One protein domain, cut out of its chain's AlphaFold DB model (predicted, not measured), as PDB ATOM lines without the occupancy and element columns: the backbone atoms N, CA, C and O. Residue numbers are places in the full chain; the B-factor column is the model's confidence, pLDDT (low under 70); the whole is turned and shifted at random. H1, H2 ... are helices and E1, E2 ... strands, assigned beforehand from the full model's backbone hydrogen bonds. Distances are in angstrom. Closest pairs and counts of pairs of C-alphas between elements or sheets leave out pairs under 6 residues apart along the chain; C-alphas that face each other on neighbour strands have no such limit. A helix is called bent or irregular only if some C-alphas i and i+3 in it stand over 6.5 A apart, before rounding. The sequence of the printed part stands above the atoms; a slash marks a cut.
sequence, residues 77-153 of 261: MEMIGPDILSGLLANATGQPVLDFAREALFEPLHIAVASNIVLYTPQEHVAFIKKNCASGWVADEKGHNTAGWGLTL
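Overview. This is residues 77 to 153 of the 261 residues of the protein "Serine hydrolase" of Eisenbergiella porci (UniProt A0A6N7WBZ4). Two very short parallel strands, E1 and E2, lie side by side near the middle of a small domain, with helix H3 out at one end of the longest axis and helix H2 toward the other. H1, the longest helix, runs along one side and makes a corner with H2, while the last stretch, residues 139 to 153, folds back close to the middle without a named element. The printed part has 77 residues with three named helices and two named strands, in the order H1, H2, E1, H3, E2; the sheet has the order E1, E2, and the class is mostly helix. The whole is compact, with a radius of gyration of the C-alphas of 12.4 A and spans of 34 by 28 by 22 A.

Along the chain. E1 is residues 115 to 117, with C-alpha 115 at (25.020, 21.752, -9.133), and E2 is residues 136 to 138, ending with C-alpha 138 at (28.699, 27.970, -4.297). H3 is residues 122 to 131, 14.3 A from first to last C-alpha; it is neither bent nor irregular, but only just: C-alphas 128 and 131 are 6.0 A apart. H2 is residues 97 to 106, 11.7 A long, and is only just irregular, with C-alphas 103 and 106 6.53 A apart. H1 is residues 80 to 93, 20.4 A long, beginning with C-alpha 80 at (30.045, 33.496, 8.929).

Arrangement. E1 and E2 are parallel neighbours, their directions 36 degrees apart. The C-alphas of Ser 115 and Gly 136 face each other at 4.7 A. N 117 and O 137, at 2.9 A, and N 137 and O 115, at 3.0 A, are within hydrogen-bond range. E1, H3 and E2 form a strand-helix-strand unit, two parallel neighbour strands with a helix between them along the chain, and its crossover is right-handed. The closest C-alphas of H2 and E2 are those of Leu 98 and Trp 137, 7.5 A apart. H1 and H2 touch, the closest C-alphas being those of Ala 90 and Val 97 at 5.4 A, and their lines are about perpendicular at 80 degrees. H1 is apart from E1, E2 and H3, and H2 is apart from H3. Every O i to N i+4 pair is within hydrogen-bond range in H2 and H3; in H1 it is 9 of 10.

Size, cuts and confidence. The two C-alphas farthest apart are those of Pro 108 and Gln 123, 34.8 A. The printed part has no cut. The links H1 to H2, E1 to H3 and H3 to E2 are tight, and H2 to E1, with 8 residues, is short. The mean pLDDT of the printed part is 85.9; residues 77 to 81 and 131 to 133 are under 70.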
ATOM      1  N   MET A  77      25.843  39.734   9.994       68.62
ATOM      2  CA  MET A  77      27.037  38.967   9.630       68.62
ATOM      3  C   MET A  77      26.746  38.151   8.373       68.62
ATOM      4  O   MET A  77      26.252  37.034   8.457       68.62
ATOM      5  N   GLU A  78      27.066  38.728   7.217       58.31
ATOM      6  CA  GLU A  78      26.639  38.248   5.893       58.31
ATOM      7  C   GLU A  78      27.099  36.833   5.525       58.31
ATOM      8  O   GLU A  78      26.442  36.180   4.726       58.31
ATOM      9  N   MET A  79      28.220  36.359   6.076       58.88
ATOM     10  CA  MET A  79      28.836  35.093   5.650       58.88
ATOM     11  C   MET A  79      28.943  34.089   6.801       58.88
ATOM     12  O   MET A  79      28.311  33.042   6.779       58.88
ATOM     13  N   ILE A  80      29.675  34.441   7.860       61.19
ATOM     14  CA  ILE A  80      30.045  33.496   8.929       61.19
ATOM     15  C   ILE A  80      28.826  32.903   9.653       61.19
ATOM     16  O   ILE A  80      28.800  31.705   9.912       61.19
ATOM     17  N   GLY A  81      27.832  33.725  10.003       68.12
ATOM     18  CA  GLY A  81      26.658  33.259  10.749       68.12
ATOM     19  C   GLY A  81      25.836  32.239   9.953       68.12
ATOM     20  O   GLY A  81      25.669  31.109  10.413       68.12
ATOM     21  N   PRO A  82      25.365  32.600   8.746       71.19
ATOM     22  CA  PRO A  82      24.652  31.672   7.876       71.19
ATOM     23  C   PRO A  82      25.464  30.422   7.514       71.19
ATOM     24  O   PRO A  82      24.918  29.325   7.547       71.19
ATOM     25  N   ASP A  83      26.765  30.530   7.228       77.06
ATOM     26  CA  ASP A  83      27.575  29.368   6.827       77.06
ATOM     27  C   ASP A  83      27.675  28.302   7.939       77.06
ATOM     28  O   ASP A  83      27.698  27.104   7.649       77.06
ATOM     29  N   ILE A  84      27.624  28.699   9.217       81.19
ATOM     30  CA  ILE A  84      27.507  27.751  10.340       81.19
ATOM     31  C   ILE A  84      26.175  26.986  10.275       81.19
ATOM     32  O   ILE A  84      26.152  25.777  10.514       81.19
ATOM     33  N   LEU A  85      25.073  27.654   9.908       79.25
ATOM     34  CA  LEU A  85      23.767  27.009   9.735       79.25
ATOM     35  C   LEU A  85      23.803  25.948   8.627       79.25
ATOM     36  O   LEU A  85      23.202  24.889   8.791       79.25
ATOM     37  N   SER A  86      24.559  26.183   7.550       82.31
ATOM     38  CA  SER A  86      24.806  25.179   6.501       82.31
ATOM     39  C   SER A  86      25.414  23.896   7.085       82.31
ATOM     40  O   SER A  86      24.896  22.798   6.876       82.31
ATOM     41  N   GLY A  87      26.455  24.028   7.916       84.38
ATOM     42  CA  GLY A  87      27.072  22.890   8.608       84.38
ATOM     43  C   GLY A  87      26.119  22.170   9.570       84.38
ATOM     44  O   GLY A  87      26.115  20.939   9.631       84.38
ATOM     45  N   LEU A  88      25.270  22.916  10.289       84.88
ATOM     46  CA  LEU A  88      24.252  22.341  11.175       84.88
ATOM     47  C   LEU A  88      23.202  21.540  10.398       84.88
ATOM     48  O   LEU A  88      22.861  20.438  10.821       84.88
ATOM     49  N   LEU A  89      22.722  22.059   9.264       83.75
ATOM     50  CA  LEU A  89      21.767  21.364   8.399       83.75
ATOM     51  C   LEU A  89      22.367  20.082   7.824       83.75
ATOM     52  O   LEU A  89      21.730  19.033   7.900       83.75
ATOM     53  N   ALA A  90      23.600  20.138   7.315       89.31
ATOM     54  CA  ALA A  90      24.284  18.951   6.807       89.31
ATOM     55  C   ALA A  90      24.411  17.868   7.890       89.31
ATOM     56  O   ALA A  90      24.106  16.699   7.657       89.31
ATOM     57  N   ASN A  91      24.798  18.260   9.107       89.00
ATOM     58  CA  ASN A  91      24.952  17.328  10.220       89.00
ATOM     59  C   ASN A  91      23.609  16.767  10.726       89.00
ATOM     60  O   ASN A  91      23.513  15.583  11.031       89.00
ATOM     61  N   ALA A  92      22.566  17.598  10.811       88.25
ATOM     62  CA  ALA A  92      21.250  17.186  11.302       88.25
ATOM     63  C   ALA A  92      20.504  16.276  10.315       88.25
ATOM     64  O   ALA A  92      19.763  15.388  10.731       88.25
ATOM     65  N   THR A  93      20.695  16.501   9.014       90.25
ATOM     66  CA  THR A  93      20.025  15.740   7.948       90.25
ATOM     67  C   THR A  93      20.829  14.526   7.493       90.25
ATOM     68  O   THR A  93      20.265  13.604   6.912       90.25
ATOM     69  N   GLY A  94      22.139  14.504   7.758       92.69
ATOM     70  CA  GLY A  94      23.042  13.454   7.294       92.69
ATOM     71  C   GLY A  94      23.323  13.496   5.787       92.69
ATOM     72  O   GLY A  94      23.872  12.531   5.258       92.69
ATOM     73  N   GLN A  95      22.960  14.580   5.094       93.38
ATOM     74  CA  GLN A  95      23.160  14.744   3.652       93.38
ATOM     75  C   GLN A  95      23.636  16.162   3.287       93.38
ATOM     76  O   GLN A  95      23.496  17.084   4.095       93.38
ATOM     77  N   PRO A  96      24.214  16.373   2.086       92.69
ATOM     78  CA  PRO A  96      24.611  17.702   1.630       92.69
ATOM     79  C   PRO A  96      23.434  18.688   1.607       92.69
ATOM     80  O   PRO A  96      22.312  18.332   1.246       92.69
ATOM     81  N   VAL A  97      23.698  19.956   1.939       91.94
ATOM     82  CA  VAL A  97      22.650  20.991   2.047       91.94
ATOM     83  C   VAL A  97      21.925  21.216   0.726       91.94
ATOM     84  O   VAL A  97      20.705  21.363   0.735       91.94
ATOM     85  N   LEU A  98      22.633  21.205  -0.408       94.31
ATOM     86  CA  LEU A  98      21.991  21.307  -1.719       94.31
ATOM     87  C   LEU A  98      21.000  20.159  -1.970       94.31
ATOM     88  O   LEU A  98      19.934  20.407  -2.525       94.31
ATOM     89  N   ASP A  99      21.322  18.933  -1.560       94.44
ATOM     90  CA  ASP A  99      20.450  17.773  -1.772       94.44
ATOM     91  C   ASP A  99      19.220  17.844  -0.864       94.44
ATOM     92  O   ASP A  99      18.095  17.720  -1.346       94.44
ATOM     93  N   PHE A 100      19.421  18.189   0.412       93.75
ATOM     94  CA  PHE A 100      18.318  18.457   1.333       93.75
ATOM     95  C   PHE A 100      17.406  19.586   0.833       93.75
ATOM     96  O   PHE A 100      16.188  19.435   0.810       93.75
ATOM     97  N   ALA A 101      17.976  20.714   0.398       92.38
ATOM     98  CA  ALA A 101      17.209  21.838  -0.131       92.38
ATOM     99  C   ALA A 101      16.482  21.469  -1.428       92.38
ATOM    100  O   ALA A 101      15.358  21.922  -1.649       92.38
ATOM    101  N   ARG A 102      17.090  20.626  -2.273       93.69
ATOM    102  CA  ARG A 102      16.461  20.120  -3.492       93.69
ATOM    103  C   ARG A 102      15.215  19.306  -3.166       93.69
ATOM    104  O   ARG A 102      14.154  19.632  -3.684       93.69
ATOM    105  N   GLU A 103      15.329  18.332  -2.273       92.62
ATOM    106  CA  GLU A 103      14.225  17.457  -1.868       92.62
ATOM    107  C   GLU A 103      13.121  18.219  -1.113       92.62
ATOM    108  O   GLU A 103      11.934  18.098  -1.419       92.62
ATOM    109  N   ALA A 104      13.511  19.018  -0.116       91.88
ATOM    110  CA  ALA A 104      12.574  19.624   0.824       91.88
ATOM    111  C   ALA A 104      11.923  20.912   0.301       91.88
ATOM    112  O   ALA A 104      10.837  21.266   0.761       91.88
ATOM    113  N   LEU A 105      12.567  21.626  -0.632       92.75
ATOM    114  CA  LEU A 105      12.128  22.953  -1.068       92.75
ATOM    115  C   LEU A 105      12.135  23.130  -2.590       92.75
ATOM    116  O   LEU A 105      11.105  23.483  -3.159       92.75
ATOM    117  N   PHE A 106      13.265  22.912  -3.269       94.62
ATOM    118  CA  PHE A 106      13.385  23.297  -4.676       94.62
ATOM    119  C   PHE A 106      12.545  22.422  -5.610       94.62
ATOM    120  O   PHE A 106      11.829  22.969  -6.442       94.62
ATOM    121  N   GLU A 107      12.559  21.096  -5.470       95.94
ATOM    122  CA  GLU A 107      11.726  20.203  -6.287       95.94
ATOM    123  C   GLU A 107      10.224  20.448  -6.085       95.94
ATOM    124  O   GLU A 107       9.534  20.618  -7.099       95.94
ATOM    125  N   PRO A 108       9.704  20.552  -4.840       95.12
ATOM    126  CA  PRO A 108       8.310  20.920  -4.609       95.12
ATOM    127  C   PRO A 108       7.893  22.239  -5.261       95.12
ATOM    128  O   PRO A 108       6.765  22.343  -5.727       95.12
ATOM    129  N   LEU A 109       8.789  23.232  -5.319       93.25
ATOM    130  CA  LEU A 109       8.536  24.533  -5.950       93.25
ATOM    131  C   LEU A 109       8.926  24.565  -7.440       93.25
ATOM    132  O   LEU A 109       8.870  25.617  -8.077       93.25
ATOM    133  N   HIS A 110       9.356  23.449  -8.027       96.31
ATOM    134  CA  HIS A 110       9.853  23.394  -9.406       96.31
ATOM    135  C   HIS A 110      10.986  24.399  -9.684       96.31
ATOM    136  O   HIS A 110      11.003  25.073 -10.718       96.31
ATOM    137  N   ILE A 111      11.903  24.554  -8.733       93.44
ATOM    138  CA  ILE A 111      13.111  25.378  -8.825       93.44
ATOM    139  C   ILE A 111      14.279  24.466  -9.204       93.44
ATOM    140  O   ILE A 111      14.514  23.436  -8.576       93.44
ATOM    141  N   ALA A 112      15.037  24.850 -10.231       90.56
ATOM    142  CA  ALA A 112      16.167  24.065 -10.714       90.56
ATOM    143  C   ALA A 112      17.503  24.701 -10.302       90.56
ATOM    144  O   ALA A 112      17.932  25.705 -10.876       90.56
ATOM    145  N   VAL A 113      18.188  24.065  -9.347       91.31
ATOM    146  CA  VAL A 113      19.572  24.384  -8.957       91.31
ATOM    147  C   VAL A 113      20.478  23.238  -9.410       91.31
ATOM    148  O   VAL A 113      20.442  22.144  -8.836       91.31
ATOM    149  N   ALA A 114      21.240  23.465 -10.484       89.00
ATOM    150  CA  ALA A 114      21.856  22.377 -11.245       89.00
ATOM    151  C   ALA A 114      22.980  21.650 -10.490       89.00
ATOM    152  O   ALA A 114      23.020  20.421 -10.503       89.00
ATOM    153  N   SER A 115      23.889  22.374  -9.832       92.06
ATOM    154  CA  SER A 115      25.020  21.752  -9.133       92.06
ATOM    155  C   SER A 115      25.655  22.657  -8.080       92.06
ATOM    156  O   SER A 115      25.381  23.856  -8.008       92.06
ATOM    157  N   ASN A 116      26.573  22.087  -7.300       94.69
ATOM    158  CA  ASN A 116      27.542  22.886  -6.560       94.69
ATOM    159  C   ASN A 116      28.486  23.616  -7.526       94.69
ATOM    160  O   ASN A 116      28.796  23.114  -8.612       94.69
ATOM    161  N   ILE A 117      28.942  24.797  -7.117       92.25
ATOM    162  CA  ILE A 117      29.926  25.610  -7.836       92.25
ATOM    163  C   ILE A 117      31.134  25.792  -6.920       92.25
ATOM    164  O   ILE A 117      31.011  26.355  -5.839       92.25
ATOM    165  N   VAL A 118      32.309  25.342  -7.350       93.31
ATOM    166  CA  VAL A 118      33.558  25.547  -6.602       93.31
ATOM    167  C   VAL A 118      34.367  26.629  -7.307       93.31
ATOM    168  O   VAL A 118      34.554  26.572  -8.522       93.31
ATOM    169  N   LEU A 119      34.799  27.637  -6.551       90.06
ATOM    170  CA  LEU A 119      35.564  28.782  -7.045       90.06
ATOM    171  C   LEU A 119      36.968  28.717  -6.433       90.06
ATOM    172  O   LEU A 119      37.118  28.872  -5.224       90.06
ATOM    173  N   TYR A 120      37.991  28.493  -7.254       89.62
ATOM    174  CA  TYR A 120      39.376  28.295  -6.813       89.62
ATOM    175  C   TYR A 120      40.197  29.584  -6.850       89.62
ATOM    176  O   TYR A 120      41.188  29.721  -6.134       89.62
ATOM    177  N   THR A 121      39.808  30.536  -7.701       90.56
ATOM    178  CA  THR A 121      40.579  31.763  -7.926       90.56
ATOM    179  C   THR A 121      39.773  33.034  -7.643       90.56
ATOM    180  O   THR A 121      38.558  33.077  -7.864       90.56
ATOM    181  N   PRO A 122      40.431  34.137  -7.231       85.44
ATOM    182  CA  PRO A 122      39.774  35.440  -7.120       85.44
ATOM    183  C   PRO A 122      39.106  35.892  -8.428       85.44
ATOM    184  O   PRO A 122      38.090  36.583  -8.406       85.44
ATOM    185  N   GLN A 123      39.665  35.506  -9.578       86.94
ATOM    186  CA  GLN A 123      39.127  35.824 -10.898       86.94
ATOM    187  C   GLN A 123      37.803  35.099 -11.157       86.94
ATOM    188  O   GLN A 123      36.858  35.736 -11.619       86.94
ATOM    189  N   GLU A 124      37.708  33.810 -10.819       88.62
ATOM    190  CA  GLU A 124      36.455  33.045 -10.884       88.62
ATOM    191  C   GLU A 124      35.398  33.638  -9.955       88.62
ATOM    192  O   GLU A 124      34.253  33.814 -10.364       88.62
ATOM    193  N   HIS A 125      35.791  34.045  -8.745       84.31
ATOM    194  CA  HIS A 125      34.896  34.711  -7.802       84.31
ATOM    195  C   HIS A 125      34.338  36.032  -8.356       84.31
ATOM    196  O   HIS A 125      33.131  36.284  -8.329       84.31
ATOM    197  N   VAL A 126      35.200  36.878  -8.928       83.44
ATOM    198  CA  VAL A 126      34.774  38.132  -9.571       83.44
ATOM    199  C   VAL A 126      33.890  37.864 -10.793       83.44
ATOM    200  O   VAL A 126      32.914  38.586 -11.003       83.44
ATOM    201  N   ALA A 127      34.212  36.850 -11.599       85.38
ATOM    202  CA  ALA A 127      33.420  36.472 -12.766       85.38
ATOM    203  C   ALA A 127      32.021  35.983 -12.364       85.38
ATOM    204  O   ALA A 127      31.033  36.420 -12.960       85.38
ATOM    205  N   PHE A 128      31.946  35.159 -11.313       85.69
ATOM    206  CA  PHE A 128      30.701  34.652 -10.747       85.69
ATOM    207  C   PHE A 128      29.761  35.795 -10.344       85.69
ATOM    208  O   PHE A 128      28.622  35.849 -10.800       85.69
ATOM    209  N   ILE A 129      30.265  36.766  -9.577       78.88
ATOM    210  CA  ILE A 129      29.467  37.895  -9.074       78.88
ATOM    211  C   ILE A 129      29.044  38.862 -10.192       78.88
ATOM    212  O   ILE A 129      27.951  39.427 -10.149       78.88
ATOM    213  N   LYS A 130      29.904  39.108 -11.190       74.81
ATOM    214  CA  LYS A 130      29.640  40.142 -12.205       74.81
ATOM    215  C   LYS A 130      28.732  39.688 -13.339       74.81
ATOM    216  O   LYS A 130      27.986  40.517 -13.861       74.81
ATOM    217  N   LYS A 131      28.861  38.444 -13.808       66.44
ATOM    218  CA  LYS A 131      28.195  38.011 -15.043       66.44
ATOM    219  C   LYS A 131      28.180  36.492 -15.192       66.44
ATOM    220  O   LYS A 131      28.731  35.971 -16.163       66.44
ATOM    221  N   ASN A 132      27.546  35.784 -14.263       62.62
ATOM    222  CA  ASN A 132      27.328  34.356 -14.436       62.62
ATOM    223  C   ASN A 132      25.839  34.014 -14.542       62.62
ATOM    224  O   ASN A 132      25.038  34.444 -13.722       62.62
ATOM    225  N   CYS A 133      25.498  33.240 -15.573       66.69
ATOM    226  CA  CYS A 133      24.184  32.619 -15.752       66.69
ATOM    227  C   CYS A 133      24.205  31.133 -15.351       66.69
ATOM    228  O   CYS A 133      23.272  30.403 -15.678       66.69
ATOM    229  N   ALA A 134      25.287  30.656 -14.724       77.44
ATOM    230  CA  ALA A 134      25.345  29.306 -14.185       77.44
ATOM    231  C   ALA A 134      24.232  29.123 -13.150       77.44
ATOM    232  O   ALA A 134      24.044  29.980 -12.292       77.44
ATOM    233  N   SER A 135      23.524  28.001 -13.247       85.75
ATOM    234  CA  SER A 135      22.610  27.547 -12.207       85.75
ATOM    235  C   SER A 135      23.399  26.693 -11.220       85.75
ATOM    236  O   SER A 135      23.984  25.682 -11.603       85.75
ATOM    237  N   GLY A 136      23.436  27.096  -9.959       91.88
ATOM    238  CA  GLY A 136      24.072  26.340  -8.902       91.88
ATOM    239  C   GLY A 136      24.141  27.083  -7.579       91.88
ATOM    240  O   GLY A 136      23.548  28.146  -7.389       91.88
ATOM    241  N   TRP A 137      24.884  26.491  -6.655       93.31
ATOM    242  CA  TRP A 137      25.143  27.062  -5.344       93.31
ATOM    243  C   TRP A 137      26.619  26.903  -5.010       93.31
ATOM    244  O   TRP A 137      27.157  25.797  -5.063       93.31
ATOM    245  N   VAL A 138      27.293  28.011  -4.705       92.12
ATOM    246  CA  VAL A 138      28.699  27.970  -4.297       92.12
ATOM    247  C   VAL A 138      28.893  27.061  -3.081       92.12
ATOM    248  O   VAL A 138      28.099  27.087  -2.139       92.12
ATOM    249  N   ALA A 139      29.938  26.239  -3.134       93.44
ATOM    250  CA  ALA A 139      30.339  25.331  -2.073       93.44
ATOM    251  C   ALA A 139      31.867  25.251  -1.951       93.44
ATOM    252  O   ALA A 139      32.595  25.564  -2.897       93.44
ATOM    253  N   ASP A 140      32.343  24.810  -0.787       89.88
ATOM    254  CA  ASP A 140      33.741  24.417  -0.611       89.88
ATOM    255  C   ASP A 140      34.064  23.100  -1.356       89.88
ATOM    256  O   ASP A 140      33.185  22.418  -1.890       89.88
ATOM    257  N   GLU A 141      35.341  22.710  -1.378       88.00
ATOM    258  CA  GLU A 141      35.796  21.462  -2.018       88.00
ATOM    259  C   GLU A 141      35.199  20.190  -1.390       88.00
ATOM    260  O   GLU A 141      35.241  19.117  -1.992       88.00
ATOM    261  N   LYS A 142      34.641  20.296  -0.180       86.50
ATOM    262  CA  LYS A 142      33.975  19.202   0.534       86.50
ATOM    263  C   LYS A 142      32.465  19.180   0.276       86.50
ATOM    264  O   LYS A 142      31.791  18.272   0.756       86.50
ATOM    265  N   GLY A 143      31.943  20.132  -0.498       87.88
ATOM    266  CA  GLY A 143      30.532  20.235  -0.849       87.88
ATOM    267  C   GLY A 143      29.669  20.983   0.168       87.88
ATOM    268  O   GLY A 143      28.447  20.924   0.054       87.88
ATOM    269  N   HIS A 144      30.256  21.697   1.133       88.69
ATOM    270  CA  HIS A 144      29.491  22.554   2.040       88.69
ATOM    271  C   HIS A 144      29.116  23.860   1.342       88.69
ATOM    272  O   HIS A 144      29.987  24.658   0.991       88.69
ATOM    273  N   ASN A 145      27.816  24.083   1.143       90.50
ATOM    274  CA  ASN A 145      27.308  25.289   0.502       90.50
ATOM    275  C   ASN A 145      27.478  26.528   1.388       90.50
ATOM    276  O   ASN A 145      27.263  26.465   2.601       90.50
ATOM    277  N   THR A 146      27.789  27.668   0.772       84.12
ATOM    278  CA  THR A 146      27.798  28.971   1.445       84.12
ATOM    279  C   THR A 146      26.359  29.423   1.682       84.12
ATOM    280  O   THR A 146      25.655  29.774   0.744       84.12
ATOM    281  N   ALA A 147      25.865  29.413   2.913       80.50
ATOM    282  CA  ALA A 147      24.471  29.772   3.188       80.50
ATOM    283  C   ALA A 147      24.219  31.287   3.151       80.50
ATOM    284  O   ALA A 147      23.082  31.709   2.961       80.50
ATOM    285  N   GLY A 148      25.266  32.107   3.287       79.00
ATOM    286  CA  GLY A 148      25.148  33.567   3.203       79.00
ATOM    287  C   GLY A 148      25.115  34.137   1.779       79.00
ATOM    288  O   GLY A 148      24.703  35.278   1.577       79.00
ATOM    289  N   TRP A 149      25.571  33.377   0.775       85.44
ATOM    290  CA  TRP A 149      25.723  33.861  -0.604       85.44
ATOM    291  C   TRP A 149      25.869  32.715  -1.616       85.44
ATOM    292  O   TRP A 149      25.921  31.546  -1.260       85.44
ATOM    293  N   GLY A 150      25.961  33.031  -2.907       88.06
ATOM    294  CA  GLY A 150      26.408  32.064  -3.918       88.06
ATOM    295  C   GLY A 150      25.333  31.136  -4.485       88.06
ATOM    296  O   GLY A 150      25.624  30.419  -5.439       88.06
ATOM    297  N   LEU A 151      24.105  31.164  -3.959       90.62
ATOM    298  CA  LEU A 151      22.943  30.546  -4.599       90.62
ATOM    299  C   LEU A 151      22.493  31.396  -5.795       90.62
ATOM    300  O   LEU A 151      22.289  32.604  -5.666       90.62
ATOM    301  N   THR A 152      22.304  30.768  -6.954       91.31
ATOM    302  CA  THR A 152      21.779  31.429  -8.156       91.31
ATOM    303  C   THR A 152      20.333  31.015  -8.396       91.31
ATOM    304  O   THR A 152      20.046  29.823  -8.501       91.31
ATOM    305  N   LEU A 153      19.435  31.985  -8.550       89.06
ATOM    306  CA  LEU A 153      18.026  31.757  -8.860       89.06
ATOM    307  C   LEU A 153      17.575  32.714  -9.960       89.06
ATOM    308  O   LEU A 153      18.118  33.811 -10.112       89.06
TER     309      LEU A 153